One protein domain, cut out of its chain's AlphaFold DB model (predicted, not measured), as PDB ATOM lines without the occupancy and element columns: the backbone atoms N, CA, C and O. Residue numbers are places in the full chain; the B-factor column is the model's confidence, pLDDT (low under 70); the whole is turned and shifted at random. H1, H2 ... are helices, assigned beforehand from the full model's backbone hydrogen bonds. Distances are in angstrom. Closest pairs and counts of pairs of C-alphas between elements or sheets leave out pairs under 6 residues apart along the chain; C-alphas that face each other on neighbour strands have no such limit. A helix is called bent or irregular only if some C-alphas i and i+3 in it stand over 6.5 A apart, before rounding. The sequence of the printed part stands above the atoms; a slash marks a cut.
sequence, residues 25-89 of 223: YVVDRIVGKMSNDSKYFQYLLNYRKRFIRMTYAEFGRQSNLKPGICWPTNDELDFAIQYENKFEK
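This is residues 25 to 89 of the 223 residues of the protein "Growth arrest and DNA damage-inducible proteins-interacting protein 1" of Sarcoptes scabiei (UniProt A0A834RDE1). H3 and the short H4 pack together at the bend of an open, strung-out arch; one limb runs back through H2 to H1, the other is H5, and residues 27 to 32, 73 to 79 and 81 to 89 stick out. You see 65 residues with five named helices, H1 to H5 in chain order, and no named strand: all helix. It is extended, radius of gyration of the C-alphas 17.8 A, and flat, 50 by 36 by 15 A.

Start at H3, residues 49 to 63: it touches H4, residues 67 to 70, closest at the C-alphas of Arg 53 and Cys 70, 5.7 A. H2, residues 39 to 46, is close to H3 but not clearly touching, about perpendicular at 79 degrees; the closest C-alphas, of Asn 46 and Ile 52, are 6.8 A apart. H1, residues 25 to 31, and H5, residues 74 to 87, touch no helix. Every O i to N i+4 pair is within hydrogen-bond range in H1 and H5, 8 of 11 in H3 and 1 of 4 in H2, where 4 of 5 O i to N i+3 pairs are; H4 is too short for an i+4 pair.

Find C-alpha 49 at (114.705, 106.506, 141.392); H3 runs 14.4 A and is irregular, C-alphas 58 and 61 being 9.5 A apart. H5 runs 19.8 A to C-alpha 87 at (120.904, 116.711, 118.773).

The C-alphas farthest apart, of Lys 33 and Lys 89, are 50.4 A apart. The printed part has no cut and no long link; pLDDT is under 70 at residues 25 to 44.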
ATOM      1  N   TYR A  25      95.511  92.072 143.155       58.41
ATOM      2  CA  TYR A  25      95.857  93.311 142.445       58.41
ATOM      3  C   TYR A  25      95.874  93.217 140.904       58.41
ATOM      4  O   TYR A  25      95.727  94.233 140.225       58.41
ATOM      5  N   VAL A  26      96.097  92.032 140.325       57.19
ATOM      6  CA  VAL A  26      96.046  91.792 138.871       57.19
ATOM      7  C   VAL A  26      94.606  91.587 138.416       57.19
ATOM      8  O   VAL A  26      94.207  92.160 137.406       57.19
ATOM      9  N   VAL A  27      93.816  90.832 139.185       58.56
ATOM     10  CA  VAL A  27      92.378  90.642 138.932       58.56
ATOM     11  C   VAL A  27      91.654  91.984 139.009       58.56
ATOM     12  O   VAL A  27      90.917  92.348 138.096       58.56
ATOM     13  N   ASP A  28      91.941  92.776 140.037       57.97
ATOM     14  CA  ASP A  28      91.276  94.053 140.264       57.97
ATOM     15  C   ASP A  28      91.636  95.115 139.209       57.97
ATOM     16  O   ASP A  28      90.815  95.982 138.900       57.97
ATOM     17  N   ARG A  29      92.833  95.022 138.602       53.34
ATOM     18  CA  ARG A  29      93.258  95.869 137.470       53.34
ATOM     19  C   ARG A  29      92.507  95.522 136.182       53.34
ATOM     20  O   ARG A  29      92.168  96.423 135.423       53.34
ATOM     21  N   ILE A  30      92.248  94.236 135.948       56.09
ATOM     22  CA  ILE A  30      91.510  93.741 134.774       56.09
ATOM     23  C   ILE A  30      90.015  94.072 134.892       56.09
ATOM     24  O   ILE A  30      89.373  94.386 133.895       56.09
ATOM     25  N   VAL A  31      89.466  94.033 136.110       59.66
ATOM     26  CA  VAL A  31      88.030  94.238 136.375       59.66
ATOM     27  C   VAL A  31      87.690  95.713 136.675       59.66
ATOM     28  O   VAL A  31      86.520  96.062 136.797       59.66
ATOM     29  N   GLY A  32      88.689  96.602 136.778       52.19
ATOM     30  CA  GLY A  32      88.485  98.045 136.988       52.19
ATOM     31  C   GLY A  32      87.914  98.416 138.366       52.19
ATOM     32  O   GLY A  32      87.416  99.523 138.544       52.19
ATOM     33  N   LYS A  33      87.982  97.498 139.341       53.22
ATOM     34  CA  LYS A  33      87.415  97.624 140.700       53.22
ATOM     35  C   LYS A  33      88.424  98.083 141.757       53.22
ATOM     36  O   LYS A  33      88.173  97.932 142.950       53.22
ATOM     37  N   MET A  34      89.576  98.617 141.364       50.38
ATOM     38  CA  MET A  34      90.486  99.209 142.345       50.38
ATOM     39  C   MET A  34      89.837 100.480 142.895       50.38
ATOM     40  O   MET A  34      89.702 101.466 142.171       50.38
ATOM     41  N   SER A  35      89.438 100.473 144.170       52.31
ATOM     42  CA  SER A  35      89.238 101.736 144.874       52.31
ATOM     43  C   SER A  35      90.582 102.473 144.916       52.31
ATOM     44  O   SER A  35      91.650 101.853 144.996       52.31
ATOM     45  N   ASN A  36      90.544 103.805 144.879       52.72
ATOM     46  CA  ASN A  36      91.731 104.658 145.018       52.72
ATOM     47  C   ASN A  36      92.488 104.454 146.355       52.72
ATOM     48  O   ASN A  36      93.551 105.041 146.545       52.72
ATOM     49  N   ASP A  37      91.991 103.594 147.252       51.44
ATOM     50  CA  ASP A  37      92.551 103.309 148.578       51.44
ATOM     51  C   ASP A  37      93.574 102.163 148.595       51.44
ATOM     52  O   ASP A  37      94.025 101.736 149.663       51.44
ATOM     53  N   SER A  38      93.970 101.638 147.430       52.28
ATOM     54  CA  SER A  38      94.995 100.593 147.352       52.28
ATOM     55  C   SER A  38      96.376 101.154 147.719       52.28
ATOM     56  O   SER A  38      97.177 101.553 146.868       52.28
ATOM     57  N   LYS A  39      96.678 101.155 149.025       52.50
ATOM     58  CA  LYS A  39      97.977 101.530 149.620       52.50
ATOM     59  C   LYS A  39      99.165 100.875 148.894       52.50
ATOM     60  O   LYS A  39     100.227 101.476 148.792       52.50
ATOM     61  N   TYR A  40      98.970  99.691 148.310       50.78
ATOM     62  CA  TYR A  40      99.981  98.937 147.562       50.78
ATOM     63  C   TYR A  40     100.558  99.672 146.340       50.78
ATOM     64  O   TYR A  40     101.737  99.491 146.036       50.78
ATOM     65  N   PHE A  41      99.787 100.526 145.656       53.53
ATOM     66  CA  PHE A  41     100.285 101.257 144.480       53.53
ATOM     67  C   PHE A  41     101.062 102.529 144.856       53.53
ATOM     68  O   PHE A  41     102.011 102.900 144.164       53.53
ATOM     69  N   GLN A  42     100.713 103.152 145.988       55.72
ATOM     70  CA  GLN A  42     101.415 104.324 146.529       55.72
ATOM     71  C   GLN A  42     102.870 103.988 146.884       55.72
ATOM     72  O   GLN A  42     103.787 104.738 146.552       55.72
ATOM     73  N   TYR A  43     103.116 102.811 147.471       60.19
ATOM     74  CA  TYR A  43     104.476 102.395 147.823       60.19
ATOM     75  C   TYR A  43     105.379 102.200 146.597       60.19
ATOM     76  O   TYR A  43     106.555 102.538 146.659       60.19
ATOM     77  N   LEU A  44     104.849 101.740 145.456       65.88
ATOM     78  CA  LEU A  44     105.637 101.549 144.228       65.88
ATOM     79  C   LEU A  44     106.182 102.863 143.650       65.88
ATOM     80  O   LEU A  44     107.253 102.866 143.039       65.88
ATOM     81  N   LEU A  45     105.480 103.981 143.850       70.31
ATOM     82  CA  LEU A  45     105.969 105.301 143.447       70.31
ATOM     83  C   LEU A  45     107.164 105.734 144.305       70.31
ATOM     84  O   LEU A  45     108.146 106.229 143.752       70.31
ATOM     85  N   ASN A  46     107.130 105.445 145.608       72.19
ATOM     86  CA  ASN A  46     108.206 105.768 146.552       72.19
ATOM     87  C   ASN A  46     109.519 105.026 146.240       72.19
ATOM     88  O   ASN A  46     110.595 105.522 146.565       72.19
ATOM     89  N   TYR A  47     109.447 103.881 145.551       79.38
ATOM     90  CA  TYR A  47     110.621 103.125 145.098       79.38
ATOM     91  C   TYR A  47     111.161 103.562 143.729       79.38
ATOM     92  O   TYR A  47     112.157 103.014 143.250       79.38
ATOM     93  N   ARG A  48     110.557 104.558 143.067       87.75
ATOM     94  CA  ARG A  48     111.137 105.113 141.837       87.75
ATOM     95  C   ARG A  48     112.404 105.902 142.162       87.75
ATOM     96  O   ARG A  48     112.438 106.674 143.117       87.75
ATOM     97  N   LYS A  49     113.403 105.815 141.276       87.62
ATOM     98  CA  LYS A  49     114.705 106.506 141.392       87.62
ATOM     99  C   LYS A  49     114.566 107.996 141.736       87.62
ATOM    100  O   LYS A  49     115.317 108.510 142.553       87.62
ATOM    101  N   ARG A  50     113.567 108.679 141.160       89.62
ATOM    102  CA  ARG A  50     113.257 110.093 141.442       89.62
ATOM    103  C   ARG A  50     112.914 110.349 142.914       89.62
ATOM    104  O   ARG A  50     113.467 111.274 143.493       89.62
ATOM    105  N   PHE A  51     112.027 109.549 143.502       90.88
ATOM    106  CA  PHE A  51     111.610 109.721 144.895       90.88
ATOM    107  C   PHE A  51     112.733 109.345 145.862       90.88
ATOM    108  O   PHE A  51     112.969 110.075 146.814       90.88
ATOM    109  N   ILE A  52     113.507 108.298 145.559       91.06
ATOM    110  CA  ILE A  52     114.674 107.911 146.369       91.06
ATOM    111  C   ILE A  52     115.763 109.004 146.358       91.06
ATOM    112  O   ILE A  52     116.399 109.278 147.372       91.06
ATOM    113  N   ARG A  53     115.979 109.669 145.215       92.94
ATOM    114  CA  ARG A  53     116.890 110.827 145.134       92.94
ATOM    115  C   ARG A  53     116.369 112.020 145.938       92.94
ATOM    116  O   ARG A  53     117.162 112.716 146.559       92.94
ATOM    117  N   MET A  54     115.056 112.243 145.926       92.69
ATOM    118  CA  MET A  54     114.409 113.331 146.662       92.69
ATOM    119  C   MET A  54     114.506 113.128 148.178       92.69
ATOM    120  O   MET A  54     114.926 114.039 148.878       92.69
ATOM    121  N   THR A  55     114.241 111.920 148.679       91.88
ATOM    122  CA  THR A  55     114.394 111.612 150.111       91.88
ATOM    123  C   THR A  55     115.847 111.730 150.571       91.88
ATOM    124  O   THR A  55     116.105 112.222 151.669       91.88
ATOM    125  N   TYR A  56     116.817 111.349 149.732       94.00
ATOM    126  CA  TYR A  56     118.229 111.609 150.023       94.00
ATOM    127  C   TYR A  56     118.561 113.110 150.024       94.00
ATOM    128  O   TYR A  56     119.377 113.542 150.831       94.00
ATOM    129  N   ALA A  57     117.939 113.920 149.165       93.62
ATOM    130  CA  ALA A  57     118.133 115.371 149.178       93.62
ATOM    131  C   ALA A  57     117.553 116.031 150.443       93.62
ATOM    132  O   ALA A  57     118.162 116.953 150.977       93.62
ATOM    133  N   GLU A  58     116.412 115.540 150.937       94.31
ATOM    134  CA  GLU A  58     115.737 116.062 152.134       94.31
ATOM    135  C   GLU A  58     116.444 115.663 153.438       94.31
ATOM    136  O   GLU A  58     116.689 116.506 154.298       94.31
ATOM    137  N   PHE A  59     116.790 114.382 153.586       93.56
ATOM    138  CA  PHE A  59     117.312 113.827 154.843       93.56
ATOM    139  C   PHE A  59     118.822 113.543 154.808       93.56
ATOM    140  O   PHE A  59     119.428 113.168 155.817       93.56
ATOM    141  N   GLY A  60     119.467 113.690 153.649       92.00
ATOM    142  CA  GLY A  60     120.899 113.461 153.483       92.00
ATOM    143  C   GLY A  60     121.325 112.061 153.924       92.00
ATOM    144  O   GLY A  60     120.636 111.062 153.706       92.00
ATOM    145  N   ARG A  61     122.468 111.987 154.615       91.50
ATOM    146  CA  ARG A  61     123.045 110.728 155.117       91.50
ATOM    147  C   ARG A  61     122.175 110.035 156.174       91.50
ATOM    148  O   ARG A  61     122.306 108.826 156.338       91.50
ATOM    149  N   GLN A  62     121.278 110.759 156.850       93.75
ATOM    150  CA  GLN A  62     120.375 110.184 157.860       93.75
ATOM    151  C   GLN A  62     119.384 109.183 157.244       93.75
ATOM    152  O   GLN A  62     118.949 108.256 157.920       93.75
ATOM    153  N   SER A  63     119.087 109.319 155.946       87.56
ATOM    154  CA  SER A  63     118.251 108.373 155.191       87.56
ATOM    155  C   SER A  63     118.887 106.989 154.981       87.56
ATOM    156  O   SER A  63     118.216 106.085 154.488       87.56
ATOM    157  N   ASN A  64     120.174 106.811 155.315       90.19
ATOM    158  CA  ASN A  64     120.956 105.586 155.092       90.19
ATOM    159  C   ASN A  64     121.017 105.107 153.624       90.19
ATOM    160  O   ASN A  64     121.417 103.975 153.348       90.19
ATOM    161  N   LEU A  65     120.663 105.965 152.665       90.25
ATOM    162  CA  LEU A  65     120.803 105.682 151.239       90.25
ATOM    163  C   LEU A  65     122.243 105.947 150.777       90.25
ATOM    164  O   LEU A  65     122.934 106.837 151.278       90.25
ATOM    165  N   LYS A  66     122.704 105.182 149.783       90.94
ATOM    166  CA  LYS A  66     124.022 105.405 149.174       90.94
ATOM    167  C   LYS A  66     123.973 106.648 148.267       90.94
ATOM    168  O   LYS A  66     123.141 106.670 147.360       90.94
ATOM    169  N   PRO A  67     124.904 107.615 148.395       91.25
ATOM    170  CA  PRO A  67     124.923 108.835 147.571       91.25
ATOM    171  C   PRO A  67     125.077 108.564 146.069       91.25
ATOM    172  O   PRO A  67     124.656 109.370 145.243       91.25
ATOM    173  N   GLY A  68     125.643 107.411 145.694       91.50
ATOM    174  CA  GLY A  68     125.788 106.993 144.297       91.50
ATOM    175  C   GLY A  68     124.464 106.909 143.531       91.50
ATOM    176  O   GLY A  68     124.474 106.987 142.310       91.50
ATOM    177  N   ILE A  69     123.317 106.826 144.220       90.19
ATOM    178  CA  ILE A  69     121.998 106.821 143.573       90.19
ATOM    179  C   ILE A  69     121.659 108.146 142.876       90.19
ATOM    180  O   ILE A  69     120.837 108.165 141.955       90.19
ATOM    181  N   CYS A  70     122.275 109.252 143.310       90.12
ATOM    182  CA  CYS A  70     122.093 110.578 142.724       90.12
ATOM    183  C   CYS A  70     122.720 110.679 141.334       90.12
ATOM    184  O   CYS A  70     122.198 111.400 140.485       90.12
ATOM    185  N   TRP A  71     123.773 109.908 141.082       93.38
ATOM    186  CA  TRP A  71     124.409 109.852 139.778       93.38
ATOM    187  C   TRP A  71     123.604 108.966 138.814       93.38
ATOM    188  O   TRP A  71     122.860 108.066 139.239       93.38
ATOM    189  N   PRO A  72     123.650 109.261 137.508       95.31
ATOM    190  CA  PRO A  72     123.131 108.364 136.488       95.31
ATOM    191  C   PRO A  72     123.890 107.033 136.485       95.31
ATOM    192  O   PRO A  72     125.034 106.938 136.928       95.31
ATOM    193  N   THR A  73     123.223 105.991 136.006       94.69
ATOM    194  CA  THR A  73     123.871 104.709 135.688       94.69
ATOM    195  C   THR A  73     124.654 104.826 134.382       94.69
ATOM    196  O   THR A  73     124.374 105.717 133.587       94.69
ATOM    197  N   ASN A  74     125.601 103.917 134.134       96.44
ATOM    198  CA  ASN A  74     126.402 103.933 132.902       96.44
ATOM    199  C   ASN A  74     125.516 103.943 131.644       96.44
ATOM    200  O   ASN A  74     125.718 104.779 130.776       96.44
ATOM    201  N   ASP A  75     124.446 103.142 131.617       96.25
ATOM    202  CA  ASP A  75     123.489 103.129 130.500       96.25
ATOM    203  C   ASP A  75     122.766 104.480 130.307       96.25
ATOM    204  O   ASP A  75     122.497 104.904 129.185       96.25
ATOM    205  N   GLU A  76     122.444 105.180 131.406       95.19
ATOM    206  CA  GLU A  76     121.818 106.511 131.359       95.19
ATOM    207  C   GLU A  76     122.815 107.575 130.875       95.19
ATOM    208  O   GLU A  76     122.423 108.491 130.152       95.19
ATOM    209  N   LEU A  77     124.094 107.449 131.251       96.81
ATOM    210  CA  LEU A  77     125.175 108.314 130.775       96.81
ATOM    211  C   LEU A  77     125.437 108.116 129.286       96.81
ATOM    212  O   LEU A  77     125.482 109.098 128.551       96.81
ATOM    213  N   ASP A  78     125.552 106.871 128.833       97.50
ATOM    214  CA  ASP A  78     125.770 106.555 127.422       97.50
ATOM    215  C   ASP A  78     124.620 107.086 126.564       97.50
ATOM    216  O   ASP A  78     124.848 107.673 125.504       97.50
ATOM    217  N   PHE A  79     123.380 106.954 127.046       96.75
ATOM    218  CA  PHE A  79     122.220 107.540 126.385       96.75
ATOM    219  C   PHE A  79     122.284 109.072 126.343       96.75
ATOM    220  O   PHE A  79     122.032 109.655 125.290       96.75
ATOM    221  N   ALA A  80     122.636 109.729 127.454       96.06
ATOM    222  CA  ALA A  80     122.768 111.185 127.506       96.06
ATOM    223  C   ALA A  80     123.849 111.690 126.536       96.06
ATOM    224  O   ALA A  80     123.586 112.599 125.752       96.06
ATOM    225  N   ILE A  81     125.012 111.035 126.496       95.88
ATOM    226  CA  ILE A  81     126.112 111.364 125.578       95.88
ATOM    227  C   ILE A  81     125.682 111.175 124.118       95.88
ATOM    228  O   ILE A  81     125.949 112.023 123.267       95.88
ATOM    229  N   GLN A  82     125.003 110.070 123.796       95.75
ATOM    230  CA  GLN A  82     124.491 109.835 122.442       95.75
ATOM    231  C   GLN A  82     123.432 110.865 122.042       95.75
ATOM    232  O   GLN A  82     123.401 111.298 120.888       95.75
ATOM    233  N   TYR A  83     122.571 111.254 122.981       96.06
ATOM    234  CA  TYR A  83     121.559 112.281 122.772       96.06
ATOM    235  C   TYR A  83     122.211 113.639 122.486       96.06
ATOM    236  O   TYR A  83     121.938 114.228 121.439       96.06
ATOM    237  N   GLU A  84     123.121 114.094 123.350       94.38
ATOM    238  CA  GLU A  84     123.858 115.352 123.172       94.38
ATOM    239  C   GLU A  84     124.593 115.362 121.831       94.38
ATOM    240  O   GLU A  84     124.350 116.235 121.008       94.38
ATOM    241  N   ASN A  85     125.372 114.324 121.515       92.12
ATOM    242  CA  ASN A  85     126.113 114.263 120.251       92.12
ATOM    243  C   ASN A  85     125.214 114.287 119.001       92.12
ATOM    244  O   ASN A  85     125.634 114.757 117.940       92.12
ATOM    245  N   LYS A  86     123.994 113.746 119.091       93.00
ATOM    246  CA  LYS A  86     123.067 113.659 117.954       93.00
ATOM    247  C   LYS A  86     122.268 114.942 117.748       93.00
ATOM    248  O   LYS A  86     122.021 115.322 116.600       93.00
ATOM    249  N   PHE A  87     121.823 115.573 118.830       92.19
ATOM    250  CA  PHE A  87     120.904 116.711 118.773       92.19
ATOM    251  C   PHE A  87     121.607 118.049 119.006       92.19
ATOM    252  O   PHE A  87     121.249 119.048 118.375       92.19
ATOM    253  N   GLU A  88     122.632 118.069 119.849       89.75
ATOM    254  CA  GLU A  88     123.383 119.262 120.213       89.75
ATOM    255  C   GLU A  88     124.690 119.319 119.421       89.75
ATOM    256  O   GLU A  88     125.629 118.547 119.596       89.75
ATOM    257  N   LYS A  89     124.754 120.257 118.477       86.81
ATOM    258  CA  LYS A  89     125.958 120.449 117.668       86.81
ATOM    259  C   LYS A  89     127.033 121.162 118.479       86.81
ATOM    260  O   LYS A  89     126.748 122.117 119.196       86.81
TER     261      LYS A  89